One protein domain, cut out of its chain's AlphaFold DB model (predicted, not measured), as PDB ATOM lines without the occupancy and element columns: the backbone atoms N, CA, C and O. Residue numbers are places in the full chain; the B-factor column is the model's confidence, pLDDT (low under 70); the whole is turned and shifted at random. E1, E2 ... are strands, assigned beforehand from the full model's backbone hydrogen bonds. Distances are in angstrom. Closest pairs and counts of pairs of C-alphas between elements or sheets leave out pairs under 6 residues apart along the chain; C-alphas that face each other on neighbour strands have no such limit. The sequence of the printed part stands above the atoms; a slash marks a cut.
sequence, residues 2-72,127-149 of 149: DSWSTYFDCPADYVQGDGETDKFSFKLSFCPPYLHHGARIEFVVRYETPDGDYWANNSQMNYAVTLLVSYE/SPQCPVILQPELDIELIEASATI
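What this domain is: This is residues 2 to 72 and 127 to 149 of the 149 residues of the protein "CBM21 domain-containing protein" of Oncorhynchus mykiss (UniProt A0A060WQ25). There is little regular structure here: the paired strands E4-E5 and E3-E6 lie end to end as one long ribbon, with the small hairpin E1-E2 off to one side and long loose stretches round them. The printed part has 94 residues, no named helix and six strands, E1 to E6, in three antiparallel pairs; 24 residues are in them, all strand. It is loose, radius of gyration of the C-alphas 16.4 A, and elongated, 60 by 36 by 21 A.

Where its parts are: E4, residues 45 to 49, spans 13.1 A from (-23.163, 20.964, -47.401); E5, 52 to 56, spans 13.4 A. E3 is 40 to 43, E6 63 to 66, ending at (-23.005, 18.002, -30.196), E1 13 to 15, E2 23 to 25.

How they stand to each other: Hairpin E4-E5 is antiparallel at 162 degrees, N 47 to O 54 2.8 A. E3 runs on into E4 at 19 degrees and pairs with E6, N 41 to O 65 2.9 A. Hairpin E1-E2, N 13 to O 25 2.8 A, is apart from E3 to E6.

The domain as a whole: Residues 73 to 126 are not printed, a gap of 10.6 A between C-alphas. The link E2 to E3 is long. Residues 72 and 127 to 149 are under 70 in pLDDT.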
ATOM      1  N   ASP A   2     -33.098  23.164 -33.732       79.50
ATOM      2  CA  ASP A   2     -34.557  23.059 -33.599       79.50
ATOM      3  C   ASP A   2     -35.137  22.036 -34.604       79.50
ATOM      4  O   ASP A   2     -36.225  22.219 -35.149       79.50
ATOM      5  N   SER A   3     -34.372  20.977 -34.893       82.69
ATOM      6  CA  SER A   3     -34.755  19.903 -35.822       82.69
ATOM      7  C   SER A   3     -35.169  20.404 -37.213       82.69
ATOM      8  O   SER A   3     -36.216  20.015 -37.720       82.69
ATOM      9  N   TRP A   4     -34.349  21.271 -37.820       86.88
ATOM     10  CA  TRP A   4     -34.566  21.868 -39.150       86.88
ATOM     11  C   TRP A   4     -35.782  22.797 -39.275       86.88
ATOM     12  O   TRP A   4     -36.148  23.178 -40.385       86.88
ATOM     13  N   SER A   5     -36.392  23.214 -38.159       85.62
ATOM     14  CA  SER A   5     -37.495  24.187 -38.194       85.62
ATOM     15  C   SER A   5     -37.035  25.558 -38.707       85.62
ATOM     16  O   SER A   5     -37.796  26.260 -39.374       85.62
ATOM     17  N   THR A   6     -35.785  25.929 -38.429       88.19
ATOM     18  CA  THR A   6     -35.112  27.101 -38.990       88.19
ATOM     19  C   THR A   6     -33.741  26.713 -39.529       88.19
ATOM     20  O   THR A   6     -33.075  25.811 -39.019       88.19
ATOM     21  N   TYR A   7     -33.314  27.396 -40.589       90.81
ATOM     22  CA  TYR A   7     -32.006  27.203 -41.202       90.81
ATOM     23  C   TYR A   7     -31.490  28.524 -41.771       90.81
ATOM     24  O   TYR A   7     -32.256  29.454 -42.034       90.81
ATOM     25  N   PHE A   8     -30.175  28.609 -41.929       91.75
ATOM     26  CA  PHE A   8     -29.506  29.728 -42.573       91.75
ATOM     27  C   PHE A   8     -28.300  29.213 -43.346       91.75
ATOM     28  O   PHE A   8     -27.666  28.236 -42.940       91.75
ATOM     29  N   ASP A   9     -27.969  29.903 -44.429       92.62
ATOM     30  CA  ASP A   9     -26.791  29.580 -45.216       92.62
ATOM     31  C   ASP A   9     -25.545  30.183 -44.567       92.62
ATOM     32  O   ASP A   9     -25.512  31.354 -44.177       92.62
ATOM     33  N   CYS A  10     -24.501  29.365 -44.453       92.56
ATOM     34  CA  CYS A  10     -23.183  29.787 -44.008       92.56
ATOM     35  C   CYS A  10     -22.211  29.635 -45.184       92.56
ATOM     36  O   CYS A  10     -21.949  28.501 -45.589       92.56
ATOM     37  N   PRO A  11     -21.695  30.738 -45.760       94.25
ATOM     38  CA  PRO A  11     -20.726  30.641 -46.840       94.25
ATOM     39  C   PRO A  11     -19.433  30.004 -46.326       94.25
ATOM     40  O   PRO A  11     -18.985  30.289 -45.213       94.25
ATOM     41  N   ALA A  12     -18.840  29.150 -47.154       95.81
ATOM     42  CA  ALA A  12     -17.527  28.589 -46.899       95.81
ATOM     43  C   ALA A  12     -16.450  29.423 -47.604       95.81
ATOM     44  O   ALA A  12     -16.623  29.865 -48.740       95.81
ATOM     45  N   ASP A  13     -15.321  29.601 -46.931       96.00
ATOM     46  CA  ASP A  13     -14.140  30.261 -47.462       96.00
ATOM     47  C   ASP A  13     -13.265  29.249 -48.201       96.00
ATOM     48  O   ASP A  13     -12.996  28.155 -47.694       96.00
ATOM     49  N   TYR A  14     -12.782  29.620 -49.387       94.44
ATOM     50  CA  TYR A  14     -11.829  28.802 -50.131       94.44
ATOM     51  C   TYR A  14     -10.485  28.720 -49.401       94.44
ATOM     52  O   TYR A  14      -9.930  29.723 -48.942       94.44
ATOM     53  N   VAL A  15      -9.935  27.514 -49.353       94.00
ATOM     54  CA  VAL A  15      -8.614  27.206 -48.815       94.00
ATOM     55  C   VAL A  15      -7.824  26.509 -49.908       94.00
ATOM     56  O   VAL A  15      -8.334  25.626 -50.590       94.00
ATOM     57  N   GLN A  16      -6.555  26.887 -50.063       92.00
ATOM     58  CA  GLN A  16      -5.695  26.261 -51.059       92.00
ATOM     59  C   GLN A  16      -5.643  24.740 -50.849       92.00
ATOM     60  O   GLN A  16      -5.219  24.255 -49.797       92.00
ATOM     61  N   GLY A  17      -6.097  24.014 -51.869       87.75
ATOM     62  CA  GLY A  17      -6.100  22.560 -51.913       87.75
ATOM     63  C   GLY A  17      -4.722  21.942 -52.150       87.75
ATOM     64  O   GLY A  17      -3.690  22.616 -52.160       87.75
ATOM     65  N   ASP A  18      -4.713  20.631 -52.369       88.00
ATOM     66  CA  ASP A  18      -3.520  19.853 -52.748       88.00
ATOM     67  C   ASP A  18      -3.243  19.860 -54.261       88.00
ATOM     68  O   ASP A  18      -2.269  19.263 -54.715       88.00
ATOM     69  N   GLY A  19      -4.060  20.578 -55.035       86.75
ATOM     70  CA  GLY A  19      -3.952  20.678 -56.490       86.75
ATOM     71  C   GLY A  19      -4.745  19.612 -57.247       86.75
ATOM     72  O   GLY A  19      -4.886  19.739 -58.460       86.75
ATOM     73  N   GLU A  20      -5.286  18.607 -56.554       92.06
ATOM     74  CA  GLU A  20      -6.237  17.641 -57.117       92.06
ATOM     75  C   GLU A  20      -7.675  17.993 -56.725       92.06
ATOM     76  O   GLU A  20      -8.584  17.899 -57.546       92.06
ATOM     77  N   THR A  21      -7.869  18.455 -55.487       88.69
ATOM     78  CA  THR A  21      -9.179  18.859 -54.974       88.69
ATOM     79  C   THR A  21      -9.154  20.280 -54.433       88.69
ATOM     80  O   THR A  21      -8.199  20.697 -53.768       88.69
ATOM     81  N   ASP A  22     -10.230  21.021 -54.692       90.25
ATOM     82  CA  ASP A  22     -10.489  22.284 -54.011       90.25
ATOM     83  C   ASP A  22     -10.882  22.016 -52.557       90.25
ATOM     84  O   ASP A  22     -11.540  21.021 -52.239       90.25
ATOM     85  N   LYS A  23     -10.483  22.916 -51.656       93.88
ATOM     86  CA  LYS A  23     -10.826  22.823 -50.237       93.88
ATOM     87  C   LYS A  23     -11.563  24.078 -49.813       93.88
ATOM     88  O   LYS A  23     -11.251  25.187 -50.235       93.88
ATOM     89  N   PHE A  24     -12.536  23.889 -48.938       93.94
ATOM     90  CA  PHE A  24     -13.324  24.969 -48.369       93.94
ATOM     91  C   PHE A  24     -13.409  24.774 -46.861       93.94
ATOM     92  O   PHE A  24     -13.372  23.648 -46.361       93.94
ATOM     93  N   SER A  25     -13.511  25.874 -46.129       95.00
ATOM     94  CA  SER A  25     -13.649  25.868 -44.677       95.00
ATOM     95  C   SER A  25     -14.786  26.780 -44.253       95.00
ATOM     96  O   SER A  25     -15.012  27.823 -44.849       95.00
ATOM     97  N   PHE A  26     -15.512  26.391 -43.216       94.38
ATOM     98  CA  PHE A  26     -16.579  27.193 -42.632       94.38
ATOM     99  C   PHE A  26     -16.514  27.067 -41.113       94.38
ATOM    100  O   PHE A  26     -15.880  26.156 -40.570       94.38
ATOM    101  N   LYS A  27     -17.172  27.988 -40.407       93.19
ATOM    102  CA  LYS A  27     -17.184  28.001 -38.944       93.19
ATOM    103  C   LYS A  27     -18.607  28.000 -38.413       93.19
ATOM    104  O   LYS A  27     -19.349  28.960 -38.587       93.19
ATOM    105  N   LEU A  28     -18.934  26.956 -37.663       91.38
ATOM    106  CA  LEU A  28     -20.161  26.873 -36.878       91.38
ATOM    107  C   LEU A  28     -19.862  27.257 -35.430       91.38
ATOM    108  O   LEU A  28     -18.807  26.924 -34.892       91.38
ATOM    109  N   SER A  29     -20.776  27.987 -34.798       90.31
ATOM    110  CA  SER A  29     -20.629  28.417 -33.407       90.31
ATOM    111  C   SER A  29     -21.926  28.188 -32.648       90.31
ATOM    112  O   SER A  29     -23.002  28.529 -33.131       90.31
ATOM    113  N   PHE A  30     -21.817  27.649 -31.436       88.88
ATOM    114  CA  PHE A  30     -22.918  27.675 -30.482       88.88
ATOM    115  C   PHE A  30     -23.049  29.093 -29.918       88.88
ATOM    116  O   PHE A  30     -22.055  29.711 -29.534       88.88
ATOM    117  N   CYS A  31     -24.270  29.614 -29.866       86.12
ATOM    118  CA  CYS A  31     -24.582  30.920 -29.292       86.12
ATOM    119  C   CYS A  31     -25.659  30.769 -28.208       86.12
ATOM    120  O   CYS A  31     -26.437  29.815 -28.269       86.12
ATOM    121  N   PRO A  32     -25.737  31.669 -27.208       86.19
ATOM    122  CA  PRO A  32     -26.858  31.681 -26.272       86.19
ATOM    123  C   PRO A  32     -28.198  31.725 -27.029       86.19
ATOM    124  O   PRO A  32     -28.307  32.491 -27.988       86.19
ATOM    125  N   PRO A  33     -29.218  30.947 -26.623       85.88
ATOM    126  CA  PRO A  33     -29.314  30.102 -25.420       85.88
ATOM    127  C   PRO A  33     -28.739  28.671 -25.558       85.88
ATOM    128  O   PRO A  33     -28.820  27.869 -24.627       85.88
ATOM    129  N   TYR A  34     -28.133  28.328 -26.691       85.81
ATOM    130  CA  TYR A  34     -27.672  26.980 -27.049       85.81
ATOM    131  C   TYR A  34     -26.257  26.638 -26.547       85.81
ATOM    132  O   TYR A  34     -25.563  25.812 -27.133       85.81
ATOM    133  N   LEU A  35     -25.821  27.267 -25.453       89.25
ATOM    134  CA  LEU A  35     -24.573  26.952 -24.747       89.25
ATOM    135  C   LEU A  35     -24.861  26.057 -23.538       89.25
ATOM    136  O   LEU A  35     -24.674  26.456 -22.392       89.25
ATOM    137  N   HIS A  36     -25.368  24.856 -23.794       88.44
ATOM    138  CA  HIS A  36     -25.659  23.868 -22.758       88.44
ATOM    139  C   HIS A  36     -25.197  22.478 -23.196       88.44
ATOM    140  O   HIS A  36     -25.040  22.208 -24.389       88.44
ATOM    141  N   HIS A  37     -24.966  21.594 -22.224       91.75
ATOM    142  CA  HIS A  37     -24.612  20.203 -22.494       91.75
ATOM    143  C   HIS A  37     -25.679  19.544 -23.380       91.75
ATOM    144  O   HIS A  37     -26.873  19.656 -23.108       91.75
ATOM    145  N   GLY A  38     -25.246  18.860 -24.436       91.31
ATOM    146  CA  GLY A  38     -26.121  18.199 -25.398       91.31
ATOM    147  C   GLY A  38     -26.677  19.114 -26.492       91.31
ATOM    148  O   GLY A  38     -27.369  18.615 -27.379       91.31
ATOM    149  N   ALA A  39     -26.372  20.420 -26.486       91.75
ATOM    150  CA  ALA A  39     -26.771  21.306 -27.577       91.75
ATOM    151  C   ALA A  39     -26.227  20.775 -28.911       91.75
ATOM    152  O   ALA A  39     -25.068  20.371 -28.998       91.75
ATOM    153  N   ARG A  40     -27.058  20.780 -29.958       91.81
ATOM    154  CA  ARG A  40     -26.739  20.132 -31.236       91.81
ATOM    155  C   ARG A  40     -26.950  21.062 -32.426       91.81
ATOM    156  O   ARG A  40     -28.004  21.689 -32.575       91.81
ATOM    157  N   ILE A  41     -25.942  21.120 -33.287       92.25
ATOM    158  CA  ILE A  41     -26.009  21.753 -34.605       92.25
ATOM    159  C   ILE A  41     -26.094  20.638 -35.638       92.25
ATOM    160  O   ILE A  41     -25.310  19.696 -35.587       92.25
ATOM    161  N   GLU A  42     -27.047  20.753 -36.554       93.69
ATOM    162  CA  GLU A  42     -27.170  19.896 -37.729       93.69
ATOM    163  C   GLU A  42     -26.876  20.742 -38.953       93.69
ATOM    164  O   GLU A  42     -27.253  21.915 -38.983       93.69
ATOM    165  N   PHE A  43     -26.190  20.165 -39.931       94.00
ATOM    166  CA  PHE A  43     -25.892  20.845 -41.178       94.00
ATOM    167  C   PHE A  43     -25.806  19.852 -42.336       94.00
ATOM    168  O   PHE A  43     -25.580  18.653 -42.158       94.00
ATOM    169  N   VAL A  44     -25.985  20.391 -43.531       95.06
ATOM    170  CA  VAL A  44     -25.687  19.751 -44.811       95.06
ATOM    171  C   VAL A  44     -24.757  20.681 -45.572       95.06
ATOM    172  O   VAL A  44     -24.704  21.879 -45.278       95.06
ATOM    173  N   VAL A  45     -24.012  20.145 -46.530       95.38
ATOM    174  CA  VAL A  45     -23.163  20.964 -47.401       95.38
ATOM    175  C   VAL A  45     -23.806  21.020 -48.776       95.38
ATOM    176  O   VAL A  45     -24.134  19.981 -49.342       95.38
ATOM    177  N   ARG A  46     -23.985  22.230 -49.305       95.44
ATOM    178  CA  ARG A  46     -24.400  22.460 -50.689       95.44
ATOM    179  C   ARG A  46     -23.206  22.974 -51.477       95.44
ATOM    180  O   ARG A  46     -22.564  23.936 -51.060       95.44
ATOM    181  N   TYR A  47     -22.943  22.352 -52.613       94.06
ATOM    182  CA  TYR A  47     -22.003  22.840 -53.607       94.06
ATOM    183  C   TYR A  47     -22.798  23.246 -54.846       94.06
ATOM    184  O   TYR A  47     -23.403  22.402 -55.500       94.06
ATOM    185  N   GLU A  48     -22.860  24.548 -55.108       94.75
ATOM    186  CA  GLU A  48     -23.573  25.120 -56.252       94.75
ATOM    187  C   GLU A  48     -22.567  25.418 -57.366       94.75
ATOM    188  O   GLU A  48     -21.574  26.123 -57.158       94.75
ATOM    189  N   THR A  49     -22.827  24.884 -58.555       92.00
ATOM    190  CA  THR A  49     -22.064  25.165 -59.772       92.00
ATOM    191  C   THR A  49     -23.017  25.606 -60.885       92.00
ATOM    192  O   THR A  49     -24.227  25.405 -60.783       92.00
ATOM    193  N   PRO A  50     -22.509  26.176 -61.994       94.44
ATOM    194  CA  PRO A  50     -23.345  26.462 -63.160       94.44
ATOM    195  C   PRO A  50     -24.070  25.231 -63.727       94.44
ATOM    196  O   PRO A  50     -25.095  25.388 -64.387       94.44
ATOM    197  N   ASP A  51     -23.539  24.031 -63.477       93.75
ATOM    198  CA  ASP A  51     -24.084  22.763 -63.964       93.75
ATOM    199  C   ASP A  51     -25.150  22.174 -63.022       93.75
ATOM    200  O   ASP A  51     -25.922  21.312 -63.442       93.75
ATOM    201  N   GLY A  52     -25.230  22.643 -61.770       92.81
ATOM    202  CA  GLY A  52     -26.277  22.234 -60.839       92.81
ATOM    203  C   GLY A  52     -25.938  22.391 -59.359       92.81
ATOM    204  O   GLY A  52     -24.897  22.917 -58.968       92.81
ATOM    205  N   ASP A  53     -26.857  21.886 -58.538       94.56
ATOM    206  CA  ASP A  53     -26.760  21.859 -57.083       94.56
ATOM    207  C   ASP A  53     -26.476  20.450 -56.576       94.56
ATOM    208  O   ASP A  53     -27.246  19.514 -56.812       94.56
ATOM    209  N   TYR A  54     -25.402  20.324 -55.810       92.88
ATOM    210  CA  TYR A  54     -24.946  19.067 -55.238       92.88
ATOM    211  C   TYR A  54     -25.061  19.148 -53.721       92.88
ATOM    212  O   TYR A  54     -24.647  20.142 -53.118       92.88
ATOM    213  N   TRP A  55     -25.611  18.110 -53.095       94.12
ATOM    214  CA  TRP A  55     -25.851  18.096 -51.655       94.12
ATOM    215  C   TRP A  55     -25.121  16.932 -50.998       94.12
ATOM    216  O   TRP A  55     -25.304  15.776 -51.370       94.12
ATOM    217  N   ALA A  56     -24.330  17.245 -49.975       94.25
ATOM    218  CA  ALA A  56     -23.797  16.263 -49.047       94.25
ATOM    219  C   ALA A  56     -24.651  16.281 -47.777       94.25
ATOM    220  O   ALA A  56     -24.535  17.168 -46.922       94.25
ATOM    221  N   ASN A  57     -25.543  15.299 -47.686       92.00
ATOM    222  CA  ASN A  57     -26.507  15.140 -46.598       92.00
ATOM    223  C   ASN A  57     -26.267  13.851 -45.788       92.00
ATOM    224  O   ASN A  57     -27.140  13.452 -45.021       92.00
ATOM    225  N   ASN A  58     -25.100  13.208 -45.946       92.00
ATOM    226  CA  ASN A  58     -24.738  11.969 -45.249       92.00
ATOM    227  C   ASN A  58     -25.832  10.888 -45.384       92.00
ATOM    228  O   ASN A  58     -26.360  10.400 -44.383       92.00
ATOM    229  N   SER A  59     -26.242  10.597 -46.623       89.44
ATOM    230  CA  SER A  59     -27.328   9.659 -46.947       89.44
ATOM    231  C   SER A  59     -28.622   9.950 -46.167       89.44
ATOM    232  O   SER A  59     -29.194   9.072 -45.516       89.44
ATOM    233  N   GLN A  60     -29.064  11.209 -46.188       87.12
ATOM    234  CA  GLN A  60     -30.249  11.732 -45.481       87.12
ATOM    235  C   GLN A  60     -30.163  11.741 -43.939       87.12
ATOM    236  O   GLN A  60     -31.119  12.154 -43.279       87.12
ATOM    237  N   MET A  61     -29.037  11.340 -43.340       89.31
ATOM    238  CA  MET A  61     -28.832  11.414 -41.883       89.31
ATOM    239  C   MET A  61     -28.348  12.790 -41.412       89.31
ATOM    240  O   MET A  61     -28.458  13.111 -40.226       89.31
ATOM    241  N   ASN A  62     -27.835  13.596 -42.342       92.81
ATOM    242  CA  ASN A  62     -27.168  14.877 -42.139       92.81
ATOM    243  C   ASN A  62     -25.912  14.782 -41.259       92.81
ATOM    244  O   ASN A  62     -25.629  13.772 -40.604       92.81
ATOM    245  N   TYR A  63     -25.124  15.854 -41.254       93.56
ATOM    246  CA  TYR A  63     -24.002  15.990 -40.335       93.56
ATOM    247  C   TYR A  63     -24.467  16.660 -39.048       93.56
ATOM    248  O   TYR A  63     -25.349  17.521 -39.063       93.56
ATOM    249  N   ALA A  64     -23.863  16.285 -37.919       92.50
ATOM    250  CA  ALA A  64     -24.186  16.903 -36.646       92.50
ATOM    251  C   ALA A  64     -22.999  17.029 -35.698       92.50
ATOM    252  O   ALA A  64     -22.149  16.146 -35.610       92.50
ATOM    253  N   VAL A  65     -23.003  18.121 -34.939       92.31
ATOM    254  CA  VAL A  65     -22.037  18.416 -33.881       92.31
ATOM    255  C   VAL A  65     -22.802  18.622 -32.582       92.31
ATOM    256  O   VAL A  65     -23.716  19.446 -32.528       92.31
ATOM    257  N   THR A  66     -22.411  17.897 -31.535       92.81
ATOM    258  CA  THR A  66     -23.005  18.002 -30.196       92.81
ATOM    259  C   THR A  66     -22.000  18.613 -29.228       92.81
ATOM    260  O   THR A  66     -20.863  18.154 -29.134       92.81
ATOM    261  N   LEU A  67     -22.421  19.638 -28.492       92.50
ATOM    262  CA  LEU A  67     -21.639  20.256 -27.431       92.50
ATOM    263  C   LEU A  67     -21.680  19.373 -26.181       92.50
ATOM    264  O   LEU A  67     -22.718  19.254 -25.531       92.50
ATOM    265  N   LEU A  68     -20.546  18.779 -25.821       92.06
ATOM    266  CA  LEU A  68     -20.385  18.061 -24.559       92.06
ATOM    267  C   LEU A  68     -19.660  18.967 -23.566       92.06
ATOM    268  O   LEU A  68     -18.533  19.388 -23.808       92.06
ATOM    269  N   VAL A  69     -20.328  19.281 -22.459       88.25
ATOM    270  CA  VAL A  69     -19.728  19.993 -21.324       88.25
ATOM    271  C   VAL A  69     -19.387  18.955 -20.263       88.25
ATOM    272  O   VAL A  69     -20.297  18.278 -19.787       88.25
ATOM    273  N   SER A  70     -18.109  18.820 -19.921       84.44
ATOM    274  CA  SER A  70     -17.648  18.062 -18.758       84.44
ATOM    275  C   SER A  70     -17.203  19.025 -17.658       84.44
ATOM    276  O   SER A  70     -16.683  20.108 -17.931       84.44
ATOM    277  N   TYR A  71     -17.420  18.624 -16.411       74.44
ATOM    278  CA  TYR A  71     -16.855  19.268 -15.229       74.44
ATOM    279  C   TYR A  71     -15.859  18.278 -14.618       74.44
ATOM    280  O   TYR A  71     -16.080  17.071 -14.687       74.44
ATOM    281  N   GLU A  72     -14.758  18.751 -14.040       66.94
ATOM    282  CA  GLU A  72     -13.699  17.878 -13.501       66.94
ATOM    283  C   GLU A  72     -14.115  17.059 -12.252       66.94
ATOM    284  O   GLU A  72     -13.276  16.404 -11.648       66.94
ATOM    285  N   SER A 127     -14.139  25.388 -19.715       44.81
ATOM    286  CA  SER A 127     -13.269  25.537 -20.875       44.81
ATOM    287  C   SER A 127     -13.815  24.672 -22.018       44.81
ATOM    288  O   SER A 127     -13.944  23.458 -21.871       44.81
ATOM    289  N   PRO A 128     -14.189  25.261 -23.169       42.84
ATOM    290  CA  PRO A 128     -14.591  24.466 -24.319       42.84
ATOM    291  C   PRO A 128     -13.351  23.764 -24.880       42.84
ATOM    292  O   PRO A 128     -12.439  24.415 -25.393       42.84
ATOM    293  N   GLN A 129     -13.298  22.438 -24.775       41.28
ATOM    294  CA  GLN A 129     -12.294  21.647 -25.480       41.28
ATOM    295  C   GLN A 129     -12.716  21.512 -26.946       41.28
ATOM    296  O   GLN A 129     -13.827  21.076 -27.244       41.28
ATOM    297  N   CYS A 130     -11.838  21.903 -27.870       42.91
ATOM    298  CA  CYS A 130     -12.043  21.653 -29.293       42.91
ATOM    299  C   CYS A 130     -11.947  20.137 -29.539       42.91
ATOM    300  O   CYS A 130     -10.884  19.568 -29.277       42.91
ATOM    301  N   PRO A 131     -13.005  19.464 -30.026       44.78
ATOM    302  CA  PRO A 131     -12.922  18.046 -30.338       44.78
ATOM    303  C   PRO A 131     -11.958  17.799 -31.504       44.78
ATOM    304  O   PRO A 131     -11.709  18.674 -32.338       44.78
ATOM    305  N   VAL A 132     -11.421  16.580 -31.557       43.12
ATOM    306  CA  VAL A 132     -10.592  16.099 -32.665       43.12
ATOM    307  C   VAL A 132     -11.390  16.205 -33.966       43.12
ATOM    308  O   VAL A 132     -12.479  15.643 -34.078       43.12
ATOM    309  N   ILE A 133     -10.846  16.928 -34.948       47.47
ATOM    310  CA  ILE A 133     -11.438  17.066 -36.282       47.47
ATOM    311  C   ILE A 133     -11.240  15.734 -37.009       47.47
ATOM    312  O   ILE A 133     -10.162  15.454 -37.532       47.47
ATOM    313  N   LEU A 134     -12.271  14.893 -37.010       42.47
ATOM    314  CA  LEU A 134     -12.352  13.772 -37.941       42.47
ATOM    315  C   LEU A 134     -12.568  14.359 -39.342       42.47
ATOM    316  O   LEU A 134     -13.367  15.280 -39.490       42.47
ATOM    317  N   GLN A 135     -11.841  13.868 -40.346       48.28
ATOM    318  CA  GLN A 135     -12.085  14.199 -41.751       48.28
ATOM    319  C   GLN A 135     -13.133  13.214 -42.288       48.28
ATOM    320  O   GLN A 135     -12.763  12.079 -42.587       48.28
ATOM    321  N   PRO A 136     -14.431  13.562 -42.348       50.62
ATOM    322  CA  PRO A 136     -15.401  12.712 -43.023       50.62
ATOM    323  C   PRO A 136     -15.138  12.738 -44.533       50.62
ATOM    324  O   PRO A 136     -14.924  13.805 -45.109       50.62
ATOM    325  N   GLU A 137     -15.185  11.574 -45.178       59.16
ATOM    326  CA  GLU A 137     -15.350  11.498 -46.630       59.16
ATOM    327  C   GLU A 137     -16.753  12.038 -46.967       59.16
ATOM    328  O   GLU A 137     -17.746  11.638 -46.352       59.16
ATOM    329  N   LEU A 138     -16.833  13.028 -47.861       61.66
ATOM    330  CA  LEU A 138     -18.095  13.668 -48.236       61.66
ATOM    331  C   LEU A 138     -18.823  12.794 -49.263       61.66
ATOM    332  O   LEU A 138     -18.324  12.597 -50.367       61.66
ATOM    333  N   ASP A 139     -20.004  12.298 -48.897       64.06
ATOM    334  CA  ASP A 139     -20.899  11.576 -49.802       64.06
ATOM    335  C   ASP A 139     -21.755  12.597 -50.563       64.06
ATOM    336  O   ASP A 139     -22.508  13.357 -49.947       64.06
ATOM    337  N   ILE A 140     -21.573  12.687 -51.883       65.12
ATOM    338  CA  ILE A 140     -22.235  13.680 -52.739       65.12
ATOM    339  C   ILE A 140     -23.391  12.998 -53.473       65.12
ATOM    340  O   ILE A 140     -23.165  12.181 -54.365       65.12
ATOM    341  N   GLU A 141     -24.629  13.373 -53.144       62.97
ATOM    342  CA  GLU A 141     -25.822  12.900 -53.850       62.97
ATOM    343  C   GLU A 141     -26.212  13.874 -54.982       62.97
ATOM    344  O   GLU A 141     -26.273  15.094 -54.799       62.97
ATOM    345  N   LEU A 142     -26.498  13.321 -56.166       60.34
ATOM    346  CA  LEU A 142     -27.039  14.040 -57.321       60.34
ATOM    347  C   LEU A 142     -28.566  14.018 -57.263       60.34
ATOM    348  O   LEU A 142     -29.170  12.948 -57.347       60.34
ATOM    349  N   ILE A 143     -29.202  15.185 -57.181       49.53
ATOM    350  CA  ILE A 143     -30.657  15.276 -57.318       49.53
ATOM    351  C   ILE A 143     -30.960  15.578 -58.789       49.53
ATOM    352  O   ILE A 143     -30.777  16.704 -59.247       49.53
ATOM    353  N   GLU A 144     -31.409  14.573 -59.549       53.59
ATOM    354  CA  GLU A 144     -31.926  14.793 -60.904       53.59
ATOM    355  C   GLU A 144     -33.190  15.661 -60.823       53.59
ATOM    356  O   GLU A 144     -34.286  15.193 -60.499       53.59
ATOM    357  N   ALA A 145     -33.051  16.952 -61.120       50.31
ATOM    358  CA  ALA A 145     -34.192  17.832 -61.299       50.31
ATOM    359  C   ALA A 145     -34.967  17.384 -62.551       50.31
ATOM    360  O   ALA A 145     -34.583  17.666 -63.685       50.31
ATOM    361  N   SER A 146     -36.075  16.671 -62.346       49.44
ATOM    362  CA  SER A 146     -37.022  16.343 -63.412       49.44
ATOM    363  C   SER A 146     -37.735  17.620 -63.865       49.44
ATOM    364  O   SER A 146     -38.775  17.999 -63.324       49.44
ATOM    365  N   ALA A 147     -37.171  18.303 -64.860       43.50
ATOM    366  CA  ALA A 147     -37.846  19.379 -65.568       43.50
ATOM    367  C   ALA A 147     -38.989  18.780 -66.405       43.50
ATOM    368  O   ALA A 147     -38.764  18.138 -67.429       43.50
ATOM    369  N   THR A 148     -40.228  18.963 -65.947       47.31
ATOM    370  CA  THR A 148     -41.409  18.714 -66.781       47.31
ATOM    371  C   THR A 148     -41.577  19.919 -67.705       47.31
ATOM    372  O   THR A 148     -41.728  21.039 -67.218       47.31
ATOM    373  N   ILE A 149     -41.468  19.677 -69.016       52.03
ATOM    374  CA  ILE A 149     -41.701  20.648 -70.103       52.03
ATOM    375  C   ILE A 149     -43.192  20.981 -70.198       52.03
ATOM    376  O   ILE A 149     -44.004  20.033 -70.099       52.03
TER     377      ILE A 149